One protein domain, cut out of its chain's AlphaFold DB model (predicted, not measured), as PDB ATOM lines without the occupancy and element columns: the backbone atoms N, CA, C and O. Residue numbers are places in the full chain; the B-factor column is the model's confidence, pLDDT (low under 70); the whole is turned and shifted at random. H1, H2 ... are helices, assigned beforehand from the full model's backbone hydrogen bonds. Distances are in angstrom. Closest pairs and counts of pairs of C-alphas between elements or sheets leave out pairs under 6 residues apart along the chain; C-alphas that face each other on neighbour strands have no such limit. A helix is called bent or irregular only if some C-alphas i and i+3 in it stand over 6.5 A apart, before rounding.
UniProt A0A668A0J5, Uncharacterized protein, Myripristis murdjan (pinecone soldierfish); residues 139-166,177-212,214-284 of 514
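What this domain is: This is residues 139 to 166, 177 to 212 and 214 to 284 of the 514 residues of an uncharacterized protein of Myripristis murdjan (pinecone soldierfish) (UniProt A0A668A0J5). The arms of the bent helix H2, H2a and H2b, with H3, H5 and short H4 make a ring in which each touches the next; H7 lies over one side of this ring, with H6 packed on H7. H1 leads away from the ring as a long arm and makes much of the length. The 135 printed residues include seven named helices, in the order H1 to H7, and no named strand: the class is all helix. The whole is compact by its radius of gyration of the C-alphas, 16.3 A, yet elongated in outline, spanning 55 by 34 by 25 A.

Where its parts are: H1, residues 141 to 158, begins with C-alpha 141 at (-38.611, 35.828, -20.188) and is 25.4 A long. H2, residues 177 to 210, was assigned as one helix by its hydrogen bonds but is bent: C-alphas 193 and 196 are 9.4 A apart. Its arms are H2a, residues 177 to 193, 24.3 A, and H2b, residues 196 to 210, 21.0 A. H3 is residues 216 to 228, 18.3 A, and H4 residues 230 to 234. H5, residues 238 to 252, is 21.4 A long and begins at (-42.563, 36.536, -25.119). H6 is residues 264 to 268. H7, residues 275 to 281, ends at (-42.589, 25.827, -5.399).

How they stand to each other: The hub is H5. It touches H3 at a shallow tilt of 14 degrees, opposite ways, closest at the C-alphas of Lys 225 and Ala 248, 5.3 A. With residues 238 to 242 alone it touches H4, closest at C-alphas 233 and 241, 4.7 A. H5 and H7 only just touch, with 3 pairs of C-alphas within 8 A, closest at Phe 249 and Gly 276, 6.3 A. H3 touches H2b at a steep tilt of 50 degrees, closest at C-alphas 203 and 223, 5.3 A. H2a touches H2b, closest at C-alphas 191 and 199, 5.6 A, and H4, closest at C-alphas 188 and 234, 5.6 A. The helices that touch are mostly crossed, their lines seldom at a shallow tilt. H2b and H7 are near each other. H6 touches H7, closest at C-alphas 267 and 278, 5.4 A. H1 touches no helix; it is close to but not clearly touching H5, with C-alphas 141 and 238 6.4 A apart. Every O i to N i+4 pair is within hydrogen-bond range in H1, H2b, H3, H4, H6 and H7; in H2a 12 of 13 are, in H5 10 of 11.

The domain as a whole: The C-alphas of Gly 162 and Asp 217 are the two farthest apart, 55.1 A. Residues 167 to 176 are not printed, with 17.7 A between C-alphas 166 and 177; residue 213 is not printed either, with 5.7 A between C-alphas 212 and 214. The link from H5 to H6, 11 residues, is long. Mean pLDDT of the printed part is 82.2; 15 residues are under 70, among them residues 159 to 162 and 164 to 166.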
ATOM      1  N   MET A 139     -32.525  33.213 -21.154       69.62
ATOM      2  CA  MET A 139     -33.284  33.187 -19.903       69.62
ATOM      3  C   MET A 139     -34.785  33.270 -20.194       69.62
ATOM      4  O   MET A 139     -35.208  34.234 -20.837       69.62
ATOM      5  N   PRO A 140     -35.609  32.337 -19.666       68.12
ATOM      6  CA  PRO A 140     -37.045  32.364 -19.872       68.12
ATOM      7  C   PRO A 140     -37.630  33.718 -19.482       68.12
ATOM      8  O   PRO A 140     -37.580  34.114 -18.319       68.12
ATOM      9  N   PRO A 141     -38.229  34.445 -20.420       69.38
ATOM     10  CA  PRO A 141     -38.611  35.828 -20.188       69.38
ATOM     11  C   PRO A 141     -39.558  36.132 -18.991       69.38
ATOM     12  O   PRO A 141     -39.407  37.196 -18.379       69.38
ATOM     13  N   PRO A 142     -40.485  35.244 -18.550       70.56
ATOM     14  CA  PRO A 142     -41.236  35.446 -17.302       70.56
ATOM     15  C   PRO A 142     -40.328  35.581 -16.068       70.56
ATOM     16  O   PRO A 142     -40.667  36.286 -15.117       70.56
ATOM     17  N   LEU A 143     -39.161  34.933 -16.099       71.12
ATOM     18  CA  LEU A 143     -38.150  35.003 -15.056       71.12
ATOM     19  C   LEU A 143     -37.533  36.396 -14.967       71.12
ATOM     20  O   LEU A 143     -37.421  36.935 -13.869       71.12
ATOM     21  N   ILE A 144     -37.201  36.993 -16.114       74.56
ATOM     22  CA  ILE A 144     -36.638  38.345 -16.198       74.56
ATOM     23  C   ILE A 144     -37.610  39.358 -15.594       74.56
ATOM     24  O   ILE A 144     -37.215  40.190 -14.779       74.56
ATOM     25  N   LEU A 145     -38.899  39.253 -15.929       75.12
ATOM     26  CA  LEU A 145     -39.928  40.146 -15.391       75.12
ATOM     27  C   LEU A 145     -40.137  39.953 -13.887       75.12
ATOM     28  O   LEU A 145     -40.273  40.929 -13.147       75.12
ATOM     29  N   ARG A 146     -40.106  38.707 -13.411       73.94
ATOM     30  CA  ARG A 146     -40.170  38.408 -11.979       73.94
ATOM     31  C   ARG A 146     -38.944  38.939 -11.232       73.94
ATOM     32  O   ARG A 146     -39.099  39.502 -10.150       73.94
ATOM     33  N   PHE A 147     -37.745  38.812 -11.801       74.06
ATOM     34  CA  PHE A 147     -36.532  39.382 -11.217       74.06
ATOM     35  C   PHE A 147     -36.561  40.896 -11.215       74.06
ATOM     36  O   PHE A 147     -36.227  41.485 -10.198       74.06
ATOM     37  N   ALA A 148     -37.027  41.530 -12.286       75.62
ATOM     38  CA  ALA A 148     -37.189  42.976 -12.323       75.62
ATOM     39  C   ALA A 148     -38.164  43.465 -11.248       75.62
ATOM     40  O   ALA A 148     -37.877  44.438 -10.557       75.62
ATOM     41  N   LYS A 149     -39.273  42.742 -11.039       74.38
ATOM     42  CA  LYS A 149     -40.215  43.014  -9.949       74.38
ATOM     43  C   LYS A 149     -39.542  42.886  -8.581       74.38
ATOM     44  O   LYS A 149     -39.614  43.821  -7.790       74.38
ATOM     45  N   LYS A 150     -38.863  41.763  -8.312       72.94
ATOM     46  CA  LYS A 150     -38.169  41.527  -7.032       72.94
ATOM     47  C   LYS A 150     -37.066  42.560  -6.799       72.94
ATOM     48  O   LYS A 150     -36.929  43.067  -5.696       72.94
ATOM     49  N   TYR A 151     -36.318  42.910  -7.838       72.25
ATOM     50  CA  TYR A 151     -35.266  43.916  -7.784       72.25
ATOM     51  C   TYR A 151     -35.827  45.311  -7.493       72.25
ATOM     52  O   TYR A 151     -35.300  45.988  -6.618       72.25
ATOM     53  N   SER A 152     -36.933  45.707  -8.136       71.12
ATOM     54  CA  SER A 152     -37.639  46.963  -7.833       71.12
ATOM     55  C   SER A 152     -38.084  47.014  -6.373       71.12
ATOM     56  O   SER A 152     -37.798  47.984  -5.684       71.12
ATOM     57  N   GLN A 153     -38.698  45.939  -5.870       74.75
ATOM     58  CA  GLN A 153     -39.128  45.839  -4.469       74.75
ATOM     59  C   GLN A 153     -37.944  45.900  -3.495       74.75
ATOM     60  O   GLN A 153     -38.008  46.573  -2.469       74.75
ATOM     61  N   THR A 154     -36.842  45.220  -3.816       70.00
ATOM     62  CA  THR A 154     -35.612  45.273  -3.021       70.00
ATOM     63  C   THR A 154     -35.044  46.686  -2.991       70.00
ATOM     64  O   THR A 154     -34.716  47.171  -1.911       70.00
ATOM     65  N   MET A 155     -34.972  47.365  -4.137       69.69
ATOM     66  CA  MET A 155     -34.520  48.753  -4.223       69.69
ATOM     67  C   MET A 155     -35.418  49.684  -3.421       69.69
ATOM     68  O   MET A 155     -34.902  50.455  -2.630       69.69
ATOM     69  N   GLU A 156     -36.739  49.574  -3.552       72.62
ATOM     70  CA  GLU A 156     -37.692  50.340  -2.739       72.62
ATOM     71  C   GLU A 156     -37.465  50.114  -1.239       72.62
ATOM     72  O   GLU A 156     -37.521  51.064  -0.466       72.62
ATOM     73  N   SER A 157     -37.150  48.878  -0.831       73.62
ATOM     74  CA  SER A 157     -36.867  48.559   0.573       73.62
ATOM     75  C   SER A 157     -35.503  49.059   1.064       73.62
ATOM     76  O   SER A 157     -35.375  49.393   2.233       73.62
ATOM     77  N   CYS A 158     -34.488  49.092   0.194       70.75
ATOM     78  CA  CYS A 158     -33.120  49.477   0.552       70.75
ATOM     79  C   CYS A 158     -32.858  50.981   0.379       70.75
ATOM     80  O   CYS A 158     -31.964  51.537   1.018       70.75
ATOM     81  N   CYS A 159     -33.605  51.657  -0.496       64.44
ATOM     82  CA  CYS A 159     -33.503  53.093  -0.726       64.44
ATOM     83  C   CYS A 159     -34.084  53.852   0.476       64.44
ATOM     84  O   CYS A 159     -35.276  54.130   0.539       64.44
ATOM     85  N   GLY A 160     -33.214  54.181   1.430       61.00
ATOM     86  CA  GLY A 160     -33.567  54.813   2.705       61.00
ATOM     87  C   GLY A 160     -32.773  54.250   3.887       61.00
ATOM     88  O   GLY A 160     -32.717  54.883   4.938       61.00
ATOM     89  N   GLU A 161     -32.120  53.097   3.709       61.56
ATOM     90  CA  GLU A 161     -31.165  52.548   4.670       61.56
ATOM     91  C   GLU A 161     -29.800  53.262   4.555       61.56
ATOM     92  O   GLU A 161     -29.401  53.704   3.478       61.56
ATOM     93  N   GLY A 162     -29.075  53.390   5.675       54.06
ATOM     94  CA  GLY A 162     -27.802  54.128   5.742       54.06
ATOM     95  C   GLY A 162     -26.653  53.507   4.933       54.06
ATOM     96  O   GLY A 162     -25.710  54.215   4.589       54.06
ATOM     97  N   ASP A 163     -26.749  52.217   4.594       75.94
ATOM     98  CA  ASP A 163     -25.829  51.519   3.692       75.94
ATOM     99  C   ASP A 163     -26.604  50.747   2.612       75.94
ATOM    100  O   ASP A 163     -26.961  49.572   2.753       75.94
ATOM    101  N   LEU A 164     -26.846  51.438   1.498       63.84
ATOM    102  CA  LEU A 164     -27.507  50.888   0.319       63.84
ATOM    103  C   LEU A 164     -26.759  49.671  -0.250       63.84
ATOM    104  O   LEU A 164     -27.397  48.722  -0.702       63.84
ATOM    105  N   MET A 165     -25.423  49.673  -0.240       62.25
ATOM    106  CA  MET A 165     -24.631  48.605  -0.856       62.25
ATOM    107  C   MET A 165     -24.694  47.322  -0.034       62.25
ATOM    108  O   MET A 165     -24.866  46.245  -0.607       62.25
ATOM    109  N   SER A 166     -24.634  47.433   1.293       69.00
ATOM    110  CA  SER A 166     -24.845  46.291   2.183       69.00
ATOM    111  C   SER A 166     -26.255  45.708   2.013       69.00
ATOM    112  O   SER A 166     -26.382  44.516   1.710       69.00
ATOM    113  N   ILE A 177     -31.373  32.686  -6.467       69.12
ATOM    114  CA  ILE A 177     -31.611  33.341  -7.763       69.12
ATOM    115  C   ILE A 177     -30.803  32.652  -8.864       69.12
ATOM    116  O   ILE A 177     -31.381  32.290  -9.889       69.12
ATOM    117  N   ASN A 178     -29.507  32.422  -8.638       73.19
ATOM    118  CA  ASN A 178     -28.626  31.754  -9.597       73.19
ATOM    119  C   ASN A 178     -29.096  30.318  -9.877       73.19
ATOM    120  O   ASN A 178     -29.140  29.889 -11.028       73.19
ATOM    121  N   ILE A 179     -29.536  29.600  -8.839       77.19
ATOM    122  CA  ILE A 179     -30.110  28.254  -8.979       77.19
ATOM    123  C   ILE A 179     -31.364  28.280  -9.862       77.19
ATOM    124  O   ILE A 179     -31.481  27.477 -10.783       77.19
ATOM    125  N   GLN A 180     -32.275  29.231  -9.636       75.94
ATOM    126  CA  GLN A 180     -33.492  29.360 -10.447       75.94
ATOM    127  C   GLN A 180     -33.199  29.767 -11.895       75.94
ATOM    128  O   GLN A 180     -33.919  29.356 -12.801       75.94
ATOM    129  N   MET A 181     -32.156  30.570 -12.129       75.69
ATOM    130  CA  MET A 181     -31.688  30.862 -13.486       75.69
ATOM    131  C   MET A 181     -31.224  29.584 -14.184       75.69
ATOM    132  O   MET A 181     -31.664  29.319 -15.299       75.69
ATOM    133  N   ARG A 182     -30.407  28.763 -13.513       83.75
ATOM    134  CA  ARG A 182     -29.907  27.498 -14.067       83.75
ATOM    135  C   ARG A 182     -31.023  26.502 -14.366       83.75
ATOM    136  O   ARG A 182     -31.051  25.983 -15.471       83.75
ATOM    137  N   GLU A 183     -31.976  26.305 -13.455       83.88
ATOM    138  CA  GLU A 183     -33.142  25.423 -13.660       83.88
ATOM    139  C   GLU A 183     -33.928  25.790 -14.934       83.88
ATOM    140  O   GLU A 183     -34.336  24.948 -15.744       83.88
ATOM    141  N   LEU A 184     -34.130  27.090 -15.138       78.88
ATOM    142  CA  LEU A 184     -34.902  27.611 -16.255       78.88
ATOM    143  C   LEU A 184     -34.120  27.582 -17.574       78.88
ATOM    144  O   LEU A 184     -34.699  27.243 -18.606       78.88
ATOM    145  N   THR A 185     -32.814  27.852 -17.550       81.62
ATOM    146  CA  THR A 185     -31.940  27.645 -18.715       81.62
ATOM    147  C   THR A 185     -31.855  26.160 -19.075       81.62
ATOM    148  O   THR A 185     -32.057  25.798 -20.235       81.62
ATOM    149  N   ALA A 186     -31.654  25.281 -18.090       87.50
ATOM    150  CA  ALA A 186     -31.607  23.833 -18.273       87.50
ATOM    151  C   ALA A 186     -32.897  23.297 -18.897       87.50
ATOM    152  O   ALA A 186     -32.848  22.433 -19.762       87.50
ATOM    153  N   THR A 187     -34.058  23.858 -18.549       87.31
ATOM    154  CA  THR A 187     -35.335  23.514 -19.192       87.31
ATOM    155  C   THR A 187     -35.293  23.693 -20.717       87.31
ATOM    156  O   THR A 187     -35.734  22.807 -21.452       87.31
ATOM    157  N   CYS A 188     -34.728  24.803 -21.200       86.56
ATOM    158  CA  CYS A 188     -34.568  25.055 -22.632       86.56
ATOM    159  C   CYS A 188     -33.558  24.105 -23.280       86.56
ATOM    160  O   CYS A 188     -33.837  23.542 -24.339       86.56
ATOM    161  N   LEU A 189     -32.418  23.884 -22.621       87.06
ATOM    162  CA  LEU A 189     -31.356  23.001 -23.109       87.06
ATOM    163  C   LEU A 189     -31.818  21.542 -23.192       87.06
ATOM    164  O   LEU A 189     -31.589  20.869 -24.195       87.06
ATOM    165  N   VAL A 190     -32.540  21.069 -22.177       87.62
ATOM    166  CA  VAL A 190     -33.126  19.726 -22.134       87.62
ATOM    167  C   VAL A 190     -34.147  19.551 -23.248       87.62
ATOM    168  O   VAL A 190     -34.111  18.537 -23.938       87.62
ATOM    169  N   GLN A 191     -35.025  20.531 -23.477       88.69
ATOM    170  CA  GLN A 191     -35.956  20.450 -24.601       88.69
ATOM    171  C   GLN A 191     -35.229  20.442 -25.947       88.69
ATOM    172  O   GLN A 191     -35.611  19.686 -26.837       88.69
ATOM    173  N   GLN A 192     -34.200  21.273 -26.116       87.06
ATOM    174  CA  GLN A 192     -33.430  21.320 -27.356       87.06
ATOM    175  C   GLN A 192     -32.718  19.990 -27.628       87.06
ATOM    176  O   GLN A 192     -32.701  19.528 -28.766       87.06
ATOM    177  N   LYS A 193     -32.151  19.373 -26.587       88.56
ATOM    178  CA  LYS A 193     -31.354  18.150 -26.694       88.56
ATOM    179  C   LYS A 193     -32.196  16.876 -26.782       88.56
ATOM    180  O   LYS A 193     -31.890  16.005 -27.587       88.56
ATOM    181  N   TYR A 194     -33.235  16.758 -25.956       90.25
ATOM    182  CA  TYR A 194     -34.027  15.529 -25.796       90.25
ATOM    183  C   TYR A 194     -35.444  15.630 -26.385       90.25
ATOM    184  O   TYR A 194     -36.160  14.635 -26.469       90.25
ATOM    185  N   GLY A 195     -35.857  16.819 -26.827       91.88
ATOM    186  CA  GLY A 195     -37.134  17.046 -27.495       91.88
ATOM    187  C   GLY A 195     -38.326  17.265 -26.559       91.88
ATOM    188  O   GLY A 195     -38.267  17.100 -25.338       91.88
ATOM    189  N   LYS A 196     -39.454  17.641 -27.177       93.25
ATOM    190  CA  LYS A 196     -40.735  17.913 -26.505       93.25
ATOM    191  C   LYS A 196     -41.266  16.715 -25.688       93.25
ATOM    192  O   LYS A 196     -41.664  16.949 -24.547       93.25
ATOM    193  N   PRO A 197     -41.243  15.458 -26.189       93.38
ATOM    194  CA  PRO A 197     -41.764  14.315 -25.431       93.38
ATOM    195  C   PRO A 197     -41.023  14.096 -24.108       93.38
ATOM    196  O   PRO A 197     -41.644  13.929 -23.063       93.38
ATOM    197  N   PHE A 198     -39.690  14.206 -24.110       93.31
ATOM    198  CA  PHE A 198     -38.904  14.076 -22.884       93.31
ATOM    199  C   PHE A 198     -39.175  15.220 -21.895       93.31
ATOM    200  O   PHE A 198     -39.345  14.992 -20.696       93.31
ATOM    201  N   ALA A 199     -39.280  16.460 -22.390       93.94
ATOM    202  CA  ALA A 199     -39.636  17.609 -21.558       93.94
ATOM    203  C   ALA A 199     -41.010  17.429 -20.883       93.94
ATOM    204  O   ALA A 199     -41.173  17.791 -19.714       93.94
ATOM    205  N   LYS A 200     -41.975  16.824 -21.589       95.62
ATOM    206  CA  LYS A 200     -43.290  16.462 -21.044       95.62
ATOM    207  C   LYS A 200     -43.167  15.399 -19.963       95.62
ATOM    208  O   LYS A 200     -43.670  15.627 -18.866       95.62
ATOM    209  N   SER A 201     -42.435  14.314 -20.211       96.00
ATOM    210  CA  SER A 201     -42.153  13.287 -19.203       96.00
ATOM    211  C   SER A 201     -41.552  13.882 -17.928       96.00
ATOM    212  O   SER A 201     -41.992  13.550 -16.829       96.00
ATOM    213  N   LYS A 202     -40.614  14.836 -18.044       94.81
ATOM    214  CA  LYS A 202     -40.010  15.521 -16.881       94.81
ATOM    215  C   LYS A 202     -41.060  16.288 -16.064       94.81
ATOM    216  O   LYS A 202     -40.982  16.308 -14.836       94.81
ATOM    217  N   LYS A 203     -42.073  16.871 -16.718       94.56
ATOM    218  CA  LYS A 203     -43.205  17.526 -16.043       94.56
ATOM    219  C   LYS A 203     -44.251  16.567 -15.497       94.56
ATOM    220  O   LYS A 203     -44.766  16.837 -14.414       94.56
ATOM    221  N   VAL A 204     -44.478  15.428 -16.148       96.94
ATOM    222  CA  VAL A 204     -45.296  14.350 -15.580       96.94
ATOM    223  C   VAL A 204     -44.688  13.884 -14.262       96.94
ATOM    224  O   VAL A 204     -45.408  13.840 -13.270       96.94
ATOM    225  N   VAL A 205     -43.377  13.622 -14.207       95.75
ATOM    226  CA  VAL A 205     -42.689  13.235 -12.962       95.75
ATOM    227  C   VAL A 205     -42.874  14.302 -11.882       95.75
ATOM    228  O   VAL A 205     -43.410  14.014 -10.813       95.75
ATOM    229  N   GLU A 206     -42.503  15.548 -12.193       92.62
ATOM    230  CA  GLU A 206     -42.570  16.671 -11.254       92.62
ATOM    231  C   GLU A 206     -43.965  16.846 -10.654       92.62
ATOM    232  O   GLU A 206     -44.105  16.906  -9.437       92.62
ATOM    233  N   TYR A 207     -45.007  16.898 -11.486       92.94
ATOM    234  CA  TYR A 207     -46.362  17.147 -11.002       92.94
ATOM    235  C   TYR A 207     -47.041  15.911 -10.412       92.94
ATOM    236  O   TYR A 207     -47.916  16.070  -9.567       92.94
ATOM    237  N   SER A 208     -46.609  14.697 -10.760       94.88
ATOM    238  CA  SER A 208     -47.080  13.472 -10.096       94.88
ATOM    239  C   SER A 208     -46.551  13.361  -8.669       94.88
ATOM    240  O   SER A 208     -47.305  13.003  -7.769       94.88
ATOM    241  N   GLN A 209     -45.276  13.706  -8.444       91.88
ATOM    242  CA  GLN A 209     -44.697  13.800  -7.097       91.88
ATOM    243  C   GLN A 209     -45.428  14.851  -6.264       91.88
ATOM    244  O   GLN A 209     -45.741  14.645  -5.096       91.88
ATOM    245  N   LYS A 210     -45.711  15.992  -6.889       88.94
ATOM    246  CA  LYS A 210     -46.320  17.142  -6.229       88.94
ATOM    247  C   LYS A 210     -47.783  16.930  -5.887       88.94
ATOM    248  O   LYS A 210     -48.211  17.327  -4.806       88.94
ATOM    249  N   PHE A 211     -48.535  16.344  -6.814       89.25
ATOM    250  CA  PHE A 211     -49.983  16.189  -6.735       89.25
ATOM    251  C   PHE A 211     -50.345  14.709  -6.856       89.25
ATOM    252  O   PHE A 211     -51.022  14.299  -7.802       89.25
ATOM    253  N   PRO A 212     -49.927  13.878  -5.886       91.75
ATOM    254  CA  PRO A 212     -50.069  12.436  -5.996       91.75
ATOM    255  C   PRO A 212     -51.531  11.981  -5.990       91.75
ATOM    256  O   PRO A 212     -51.790  10.818  -6.263       91.75
ATOM    257  N   VAL A 214     -53.902  13.610  -7.971       91.75
ATOM    258  CA  VAL A 214     -54.471  14.031  -9.255       91.75
ATOM    259  C   VAL A 214     -54.431  12.862 -10.248       91.75
ATOM    260  O   VAL A 214     -53.412  12.169 -10.326       91.75
ATOM    261  N   PRO A 215     -55.511  12.617 -11.011       93.31
ATOM    262  CA  PRO A 215     -55.541  11.596 -12.058       93.31
ATOM    263  C   PRO A 215     -54.462  11.783 -13.140       93.31
ATOM    264  O   PRO A 215     -54.083  12.907 -13.476       93.31
ATOM    265  N   VAL A 216     -53.972  10.671 -13.701       93.62
ATOM    266  CA  VAL A 216     -52.869  10.657 -14.683       93.62
ATOM    267  C   VAL A 216     -53.157  11.498 -15.929       93.62
ATOM    268  O   VAL A 216     -52.281  12.221 -16.394       93.62
ATOM    269  N   ASP A 217     -54.390  11.472 -16.427       93.94
ATOM    270  CA  ASP A 217     -54.837  12.219 -17.603       93.94
ATOM    271  C   ASP A 217     -54.781  13.735 -17.371       93.94
ATOM    272  O   ASP A 217     -54.308  14.480 -18.232       93.94
ATOM    273  N   ALA A 218     -55.172  14.196 -16.181       92.81
ATOM    274  CA  ALA A 218     -55.057  15.600 -15.799       92.81
ATOM    275  C   ALA A 218     -53.587  16.046 -15.668       92.81
ATOM    276  O   ALA A 218     -53.229  17.127 -16.146       92.81
ATOM    277  N   ILE A 219     -52.713  15.207 -15.089       94.00
ATOM    278  CA  ILE A 219     -51.265  15.478 -15.014       94.00
ATOM    279  C   ILE A 219     -50.638  15.550 -16.410       94.00
ATOM    280  O   ILE A 219     -49.877  16.480 -16.696       94.00
ATOM    281  N   GLN A 220     -50.961  14.601 -17.290       94.38
ATOM    282  CA  GLN A 220     -50.469  14.571 -18.668       94.38
ATOM    283  C   GLN A 220     -50.927  15.807 -19.447       94.38
ATOM    284  O   GLN A 220     -50.105  16.458 -20.093       94.38
ATOM    285  N   ALA A 221     -52.209  16.174 -19.343       92.69
ATOM    286  CA  ALA A 221     -52.767  17.338 -20.026       92.69
ATOM    287  C   ALA A 221     -52.131  18.657 -19.557       92.69
ATOM    288  O   ALA A 221     -51.784  19.504 -20.383       92.69
ATOM    289  N   MET A 222     -51.930  18.830 -18.246       91.69
ATOM    290  CA  MET A 222     -51.237  20.006 -17.710       91.69
ATOM    291  C   MET A 222     -49.774  20.047 -18.169       91.69
ATOM    292  O   MET A 222     -49.283  21.097 -18.586       91.69
ATOM    293  N   SER A 223     -49.082  18.905 -18.128       94.44
ATOM    294  CA  SER A 223     -47.677  18.795 -18.535       94.44
ATOM    295  C   SER A 223     -47.485  19.138 -20.011       94.44
ATOM    296  O   SER A 223     -46.569  19.890 -20.344       94.44
ATOM    297  N   GLU A 224     -48.385  18.670 -20.881       94.56
ATOM    298  CA  GLU A 224     -48.404  19.003 -22.309       94.56
ATOM    299  C   GLU A 224     -48.491  20.520 -22.524       94.56
ATOM    300  O   GLU A 224     -47.619  21.111 -23.161       94.56
ATOM    301  N   LYS A 225     -49.485  21.179 -21.913       92.62
ATOM    302  CA  LYS A 225     -49.708  22.631 -22.051       92.62
ATOM    303  C   LYS A 225     -48.541  23.463 -21.525       92.62
ATOM    304  O   LYS A 225     -48.208  24.511 -22.080       92.62
ATOM    305  N   ILE A 226     -47.895  23.014 -20.449       91.88
ATOM    306  CA  ILE A 226     -46.702  23.683 -19.919       91.88
ATOM    307  C   ILE A 226     -45.560  23.598 -20.927       91.88
ATOM    308  O   ILE A 226     -44.917  24.613 -21.204       91.88
ATOM    309  N   VAL A 227     -45.320  22.419 -21.494       93.88
ATOM    310  CA  VAL A 227     -44.221  22.191 -22.435       93.88
ATOM    311  C   VAL A 227     -44.470  22.858 -23.790       93.88
ATOM    312  O   VAL A 227     -43.525  23.320 -24.423       93.88
ATOM    313  N   GLU A 228     -45.722  23.043 -24.210       93.06
ATOM    314  CA  GLU A 228     -46.052  23.887 -25.371       93.06
ATOM    315  C   GLU A 228     -45.528  25.320 -25.231       93.06
ATOM    316  O   GLU A 228     -45.159  25.943 -26.226       93.06
ATOM    317  N   SER A 229     -45.431  25.839 -24.003       88.69
ATOM    318  CA  SER A 229     -44.869  27.170 -23.776       88.69
ATOM    319  C   SER A 229     -43.350  27.233 -23.928       88.69
ATOM    320  O   SER A 229     -42.809  28.314 -24.136       88.69
ATOM    321  N   TYR A 230     -42.636  26.111 -23.840       88.75
ATOM    322  CA  TYR A 230     -41.176  26.126 -23.763       88.75
ATOM    323  C   TYR A 230     -40.528  26.606 -25.048       88.75
ATOM    324  O   TYR A 230     -39.677  27.478 -24.978       88.75
ATOM    325  N   ALA A 231     -40.945  26.099 -26.211       85.44
ATOM    326  CA  ALA A 231     -40.373  26.536 -27.486       85.44
ATOM    327  C   ALA A 231     -40.456  28.067 -27.661       85.44
ATOM    328  O   ALA A 231     -39.400  28.686 -27.796       85.44
ATOM    329  N   PRO A 232     -41.642  28.703 -27.540       80.75
ATOM    330  CA  PRO A 232     -41.725  30.156 -27.618       80.75
ATOM    331  C   PRO A 232     -40.959  30.853 -26.484       80.75
ATOM    332  O   PRO A 232     -40.267  31.831 -26.739       80.75
ATOM    333  N   CYS A 233     -40.984  30.342 -25.245       79.62
ATOM    334  CA  CYS A 233     -40.211  30.946 -24.150       79.62
ATOM    335  C   CYS A 233     -38.692  30.908 -24.389       79.62
ATOM    336  O   CYS A 233     -38.012  31.885 -24.094       79.62
ATOM    337  N   CYS A 234     -38.162  29.799 -24.903       79.56
ATOM    338  CA  CYS A 234     -36.731  29.586 -25.129       79.56
ATOM    339  C   CYS A 234     -36.219  30.297 -26.384       79.56
ATOM    340  O   CYS A 234     -35.034  30.598 -26.474       79.56
ATOM    341  N   GLN A 235     -37.107  30.571 -27.341       76.06
ATOM    342  CA  GLN A 235     -36.811  31.354 -28.542       76.06
ATOM    343  C   GLN A 235     -36.988  32.863 -28.324       76.06
ATOM    344  O   GLN A 235     -36.703  33.635 -29.228       76.06
ATOM    345  N   GLY A 236     -37.473  33.297 -27.154       68.62
ATOM    346  CA  GLY A 236     -37.725  34.713 -26.868       68.62
ATOM    347  C   GLY A 236     -39.080  35.242 -27.365       68.62
ATOM    348  O   GLY A 236     -39.325  36.448 -27.238       68.62
ATOM    349  N   ASP A 237     -39.986  34.375 -27.850       72.00
ATOM    350  CA  ASP A 237     -41.378  34.725 -28.184       72.00
ATOM    351  C   ASP A 237     -42.173  34.941 -26.903       72.00
ATOM    352  O   ASP A 237     -42.850  34.068 -26.349       72.00
ATOM    353  N   MET A 238     -42.065  36.165 -26.419       69.75
ATOM    354  CA  MET A 238     -42.563  36.536 -25.119       69.75
ATOM    355  C   MET A 238     -44.087  36.488 -25.004       69.75
ATOM    356  O   MET A 238     -44.643  36.121 -23.962       69.75
ATOM    357  N   VAL A 239     -44.775  36.875 -26.074       67.88
ATOM    358  CA  VAL A 239     -46.233  36.927 -26.091       67.88
ATOM    359  C   VAL A 239     -46.799  35.523 -26.081       67.88
ATOM    360  O   VAL A 239     -47.628  35.211 -25.222       67.88
ATOM    361  N   THR A 240     -46.319  34.664 -26.977       76.06
ATOM    362  CA  THR A 240     -46.786  33.283 -27.040       76.06
ATOM    363  C   THR A 240     -46.387  32.527 -25.777       76.06
ATOM    364  O   THR A 240     -47.230  31.840 -25.200       76.06
ATOM    365  N   CYS A 241     -45.166  32.733 -25.273       78.94
ATOM    366  CA  CYS A 241     -44.694  32.182 -24.003       78.94
ATOM    367  C   CYS A 241     -45.653  32.509 -22.849       78.94
ATOM    368  O   CYS A 241     -46.177  31.608 -22.192       78.94
ATOM    369  N   LEU A 242     -45.926  33.795 -22.600       77.25
ATOM    370  CA  LEU A 242     -46.786  34.212 -21.489       77.25
ATOM    371  C   LEU A 242     -48.240  33.786 -21.685       77.25
ATOM    372  O   LEU A 242     -48.888  33.404 -20.710       77.25
ATOM    373  N   ARG A 243     -48.751  33.822 -22.920       81.00
ATOM    374  CA  ARG A 243     -50.110  33.378 -23.246       81.00
ATOM    375  C   ARG A 243     -50.291  31.889 -22.954       81.00
ATOM    376  O   ARG A 243     -51.231  31.533 -22.250       81.00
ATOM    377  N   LEU A 244     -49.390  31.040 -23.452       85.38
ATOM    378  CA  LEU A 244     -49.452  29.591 -23.242       85.38
ATOM    379  C   LEU A 244     -49.234  29.225 -21.773       85.38
ATOM    380  O   LEU A 244     -49.985  28.424 -21.225       85.38
ATOM    381  N   ARG A 245     -48.286  29.874 -21.085       83.81
ATOM    382  CA  ARG A 245     -48.103  29.678 -19.636       83.81
ATOM    383  C   ARG A 245     -49.339  30.082 -18.843       83.81
ATOM    384  O   ARG A 245     -49.736  29.361 -17.934       83.81
ATOM    385  N   LYS A 246     -49.948  31.225 -19.170       83.19
ATOM    386  CA  LYS A 246     -51.198  31.666 -18.538       83.19
ATOM    387  C   LYS A 246     -52.286  30.630 -18.735       83.19
ATOM    388  O   LYS A 246     -52.894  30.245 -17.751       83.19
ATOM    389  N   GLN A 247     -52.488  30.165 -19.966       85.12
ATOM    390  CA  GLN A 247     -53.475  29.135 -20.267       85.12
ATOM    391  C   GLN A 247     -53.226  27.867 -19.439       85.12
ATOM    392  O   GLN A 247     -54.135  27.401 -18.761       85.12
ATOM    393  N   ALA A 248     -51.985  27.376 -19.408       86.00
ATOM    394  CA  ALA A 248     -51.620  26.176 -18.660       86.00
ATOM    395  C   ALA A 248     -51.888  26.298 -17.146       86.00
ATOM    396  O   ALA A 248     -52.383  25.360 -16.529       86.00
ATOM    397  N   PHE A 249     -51.575  27.447 -16.534       85.75
ATOM    398  CA  PHE A 249     -51.721  27.633 -15.085       85.75
ATOM    399  C   PHE A 249     -53.081  28.205 -14.647       85.75
ATOM    400  O   PHE A 249     -53.457  28.004 -13.496       85.75
ATOM    401  N   ASP A 250     -53.816  28.915 -15.508       84.06
ATOM    402  CA  ASP A 250     -55.172  29.404 -15.204       84.06
ATOM    403  C   ASP A 250     -56.154  28.239 -15.085       84.06
ATOM    404  O   ASP A 250     -57.000  28.241 -14.195       84.06
ATOM    405  N   GLU A 251     -56.024  27.225 -15.941       82.19
ATOM    406  CA  GLU A 251     -56.880  26.038 -15.904       82.19
ATOM    407  C   GLU A 251     -56.752  25.276 -14.578       82.19
ATOM    408  O   GLU A 251     -57.765  24.900 -13.985       82.19
ATOM    409  N   ALA A 252     -55.527  25.137 -14.058       80.75
ATOM    410  CA  ALA A 252     -55.278  24.546 -12.742       80.75
ATOM    411  C   ALA A 252     -55.949  25.339 -11.601       80.75
ATOM    412  O   ALA A 252     -56.253  24.775 -10.554       80.75
ATOM    413  N   CYS A 253     -56.224  26.628 -11.814       85.88
ATOM    414  CA  CYS A 253     -56.844  27.533 -10.847       85.88
ATOM    415  C   CYS A 253     -58.373  27.649 -10.966       85.88
ATOM    416  O   CYS A 253     -58.976  28.462 -10.264       85.88
ATOM    417  N   THR A 254     -59.009  26.888 -11.858       84.75
ATOM    418  CA  THR A 254     -60.474  26.881 -11.993       84.75
ATOM    419  C   THR A 254     -61.146  26.081 -10.872       84.75
ATOM    420  O   THR A 254     -60.541  25.183 -10.296       84.75
ATOM    421  N   ALA A 255     -62.403  26.407 -10.549       72.12
ATOM    422  CA  ALA A 255     -63.145  25.740  -9.471       72.12
ATOM    423  C   ALA A 255     -63.388  24.242  -9.738       72.12
ATOM    424  O   ALA A 255     -63.383  23.448  -8.802       72.12
ATOM    425  N   ASP A 256     -63.546  23.869 -11.011       74.00
ATOM    426  CA  ASP A 256     -63.770  22.490 -11.460       74.00
ATOM    427  C   ASP A 256     -62.458  21.750 -11.779       74.00
ATOM    428  O   ASP A 256     -62.476  20.669 -12.372       74.00
ATOM    429  N   SER A 257     -61.299  22.329 -11.441       77.62
ATOM    430  CA  SER A 257     -60.017  21.697 -11.733       77.62
ATOM    431  C   SER A 257     -59.835  20.429 -10.891       77.62
ATOM    432  O   SER A 257     -60.205  20.362  -9.717       77.62
ATOM    433  N   ALA A 258     -59.196  19.413 -11.478       81.75
ATOM    434  CA  ALA A 258     -58.774  18.219 -10.740       81.75
ATOM    435  C   ALA A 258     -57.681  18.526  -9.693       81.75
ATOM    436  O   ALA A 258     -57.341  17.671  -8.877       81.75
ATOM    437  N   PHE A 259     -57.123  19.741  -9.714       81.69
ATOM    438  CA  PHE A 259     -56.018  20.181  -8.875       81.69
ATOM    439  C   PHE A 259     -56.562  20.819  -7.592       81.69
ATOM    440  O   PHE A 259     -56.702  22.033  -7.487       81.69
ATOM    441  N   GLN A 260     -56.862  19.995  -6.588       73.38
ATOM    442  CA  GLN A 260     -57.294  20.461  -5.266       73.38
ATOM    443  C   GLN A 260     -56.157  20.353  -4.251       73.38
ATOM    444  O   GLN A 260     -56.091  19.405  -3.475       73.38
ATOM    445  N   MET A 261     -55.243  21.322  -4.288       74.25
ATOM    446  CA  MET A 261     -53.977  21.225  -3.561       74.25
ATOM    447  C   MET A 261     -53.876  22.185  -2.378       74.25
ATOM    448  O   MET A 261     -54.408  23.306  -2.401       74.25
ATOM    449  N   THR A 262     -53.068  21.808  -1.389       78.56
ATOM    450  CA  THR A 262     -52.749  22.685  -0.260       78.56
ATOM    451  C   THR A 262     -51.969  23.913  -0.741       78.56
ATOM    452  O   THR A 262     -50.928  23.810  -1.384       78.56
ATOM    453  N   GLY A 263     -52.466  25.115  -0.441       82.44
ATOM    454  CA  GLY A 263     -51.790  26.372  -0.794       82.44
ATOM    455  C   GLY A 263     -51.955  26.835  -2.250       82.44
ATOM    456  O   GLY A 263     -51.547  27.954  -2.567       82.44
ATOM    457  N   LEU A 264     -52.620  26.062  -3.122       87.12
ATOM    458  CA  LEU A 264     -52.849  26.458  -4.520       87.12
ATOM    459  C   LEU A 264     -53.634  27.766  -4.643       87.12
ATOM    460  O   LEU A 264     -53.284  28.604  -5.469       87.12
ATOM    461  N   ALA A 265     -54.623  27.998  -3.775       86.31
ATOM    462  CA  ALA A 265     -55.402  29.238  -3.769       86.31
ATOM    463  C   ALA A 265     -54.518  30.494  -3.634       86.31
ATOM    464  O   ALA A 265     -54.745  31.493  -4.317       86.31
ATOM    465  N   ALA A 266     -53.467  30.437  -2.806       88.62
ATOM    466  CA  ALA A 266     -52.516  31.538  -2.670       88.62
ATOM    467  C   ALA A 266     -51.722  31.757  -3.969       88.62
ATOM    468  O   ALA A 266     -51.546  32.896  -4.400       88.62
ATOM    469  N   CYS A 267     -51.308  30.677  -4.637       90.25
ATOM    470  CA  CYS A 267     -50.620  30.760  -5.921       90.25
ATOM    471  C   CYS A 267     -51.519  31.235  -7.064       90.25
ATOM    472  O   CYS A 267     -51.060  31.983  -7.922       90.25
ATOM    473  N   CYS A 268     -52.798  30.870  -7.076       89.44
ATOM    474  CA  CYS A 268     -53.743  31.321  -8.095       89.44
ATOM    475  C   CYS A 268     -53.958  32.841  -8.067       89.44
ATOM    476  O   CYS A 268     -54.120  33.457  -9.125       89.44
ATOM    477  N   ASN A 269     -53.832  33.448  -6.882       87.69
ATOM    478  CA  ASN A 269     -53.839  34.898  -6.685       87.69
ATOM    479  C   ASN A 269     -52.513  35.586  -7.056       87.69
ATOM    480  O   ASN A 269     -52.459  36.817  -7.111       87.69
ATOM    481  N   ALA A 270     -51.439  34.831  -7.316       84.69
ATOM    482  CA  ALA A 270     -50.183  35.403  -7.779       84.69
ATOM    483  C   ALA A 270     -50.320  35.951  -9.210       84.69
ATOM    484  O   ALA A 270     -51.113  35.470 -10.025       84.69
ATOM    485  N   ASP A 271     -49.505  36.959  -9.530       78.44
ATOM    486  CA  ASP A 271     -49.451  37.513 -10.880       78.44
ATOM    487  C   ASP A 271     -48.971  36.475 -11.911       78.44
ATOM    488  O   ASP A 271     -48.305  35.496 -11.577       78.44
ATOM    489  N   ILE A 272     -49.277  36.723 -13.187       75.25
ATOM    490  CA  ILE A 272     -48.957  35.834 -14.318       75.25
ATOM    491  C   ILE A 272     -47.471  35.431 -14.393       75.25
ATOM    492  O   ILE A 272     -47.156  34.343 -14.872       75.25
ATOM    493  N   PHE A 273     -46.552  36.278 -13.914       74.56
ATOM    494  CA  PHE A 273     -45.109  36.018 -13.958       74.56
ATOM    495  C   PHE A 273     -44.662  35.118 -12.805       74.56
ATOM    496  O   PHE A 273     -43.710  34.350 -12.939       74.56
ATOM    497  N   SER A 274     -45.367  35.195 -11.678       77.94
ATOM    498  CA  SER A 274     -45.026  34.493 -10.443       77.94
ATOM    499  C   SER A 274     -45.838  33.216 -10.236       77.94
ATOM    500  O   SER A 274     -45.347  32.308  -9.575       77.94
ATOM    501  N   ARG A 275     -47.042  33.099 -10.815       85.75
ATOM    502  CA  ARG A 275     -47.962  31.972 -10.585       85.75
ATOM    503  C   ARG A 275     -47.344  30.618 -10.891       85.75
ATOM    504  O   ARG A 275     -47.357  29.748 -10.030       85.75
ATOM    505  N   GLY A 276     -46.778  30.445 -12.085       84.19
ATOM    506  CA  GLY A 276     -46.179  29.166 -12.473       84.19
ATOM    507  C   GLY A 276     -45.034  28.753 -11.547       84.19
ATOM    508  O   GLY A 276     -44.936  27.592 -11.173       84.19
ATOM    509  N   HIS A 277     -44.214  29.717 -11.113       83.38
ATOM    510  CA  HIS A 277     -43.180  29.452 -10.116       83.38
ATOM    511  C   HIS A 277     -43.777  29.136  -8.741       83.38
ATOM    512  O   HIS A 277     -43.359  28.172  -8.126       83.38
ATOM    513  N   CYS A 278     -44.779  29.888  -8.278       87.56
ATOM    514  CA  CYS A 278     -45.457  29.612  -7.012       87.56
ATOM    515  C   CYS A 278     -46.000  28.181  -6.985       87.56
ATOM    516  O   CYS A 278     -45.701  27.433  -6.059       87.56
ATOM    517  N   ILE A 279     -46.717  27.776  -8.040       87.62
ATOM    518  CA  ILE A 279     -47.251  26.417  -8.183       87.62
ATOM    519  C   ILE A 279     -46.114  25.396  -8.182       87.62
ATOM    520  O   ILE A 279     -46.215  24.410  -7.458       87.62
ATOM    521  N   ALA A 280     -45.021  25.636  -8.913       84.19
ATOM    522  CA  ALA A 280     -43.839  24.769  -8.920       84.19
ATOM    523  C   ALA A 280     -43.086  24.734  -7.572       84.19
ATOM    524  O   ALA A 280     -42.412  23.757  -7.276       84.19
ATOM    525  N   SER A 281     -43.245  25.742  -6.713       83.62
ATOM    526  CA  SER A 281     -42.589  25.827  -5.399       83.62
ATOM    527  C   SER A 281     -43.450  25.359  -4.224       83.62
ATOM    528  O   SER A 281     -42.956  25.311  -3.102       83.62
ATOM    529  N   LEU A 282     -44.722  24.997  -4.440       84.94
ATOM    530  CA  LEU A 282     -45.532  24.364  -3.387       84.94
ATOM    531  C   LEU A 282     -44.870  23.070  -2.879       84.94
ATOM    532  O   LEU A 282     -44.175  22.385  -3.629       84.94
ATOM    533  N   LYS A 283     -45.113  22.701  -1.627       84.88
ATOM    534  CA  LYS A 283     -44.674  21.393  -1.130       84.88
ATOM    535  C   LYS A 283     -45.519  20.275  -1.760       84.88
ATOM    536  O   LYS A 283     -46.651  20.556  -2.160       84.88
ATOM    537  N   PRO A 284     -44.989  19.046  -1.884       87.25
ATOM    538  CA  PRO A 284     -45.793  17.897  -2.279       87.25
ATOM    539  C   PRO A 284     -46.987  17.703  -1.337       87.25
ATOM    540  O   PRO A 284     -46.834  17.806  -0.118       87.25
TER     541      PRO A 284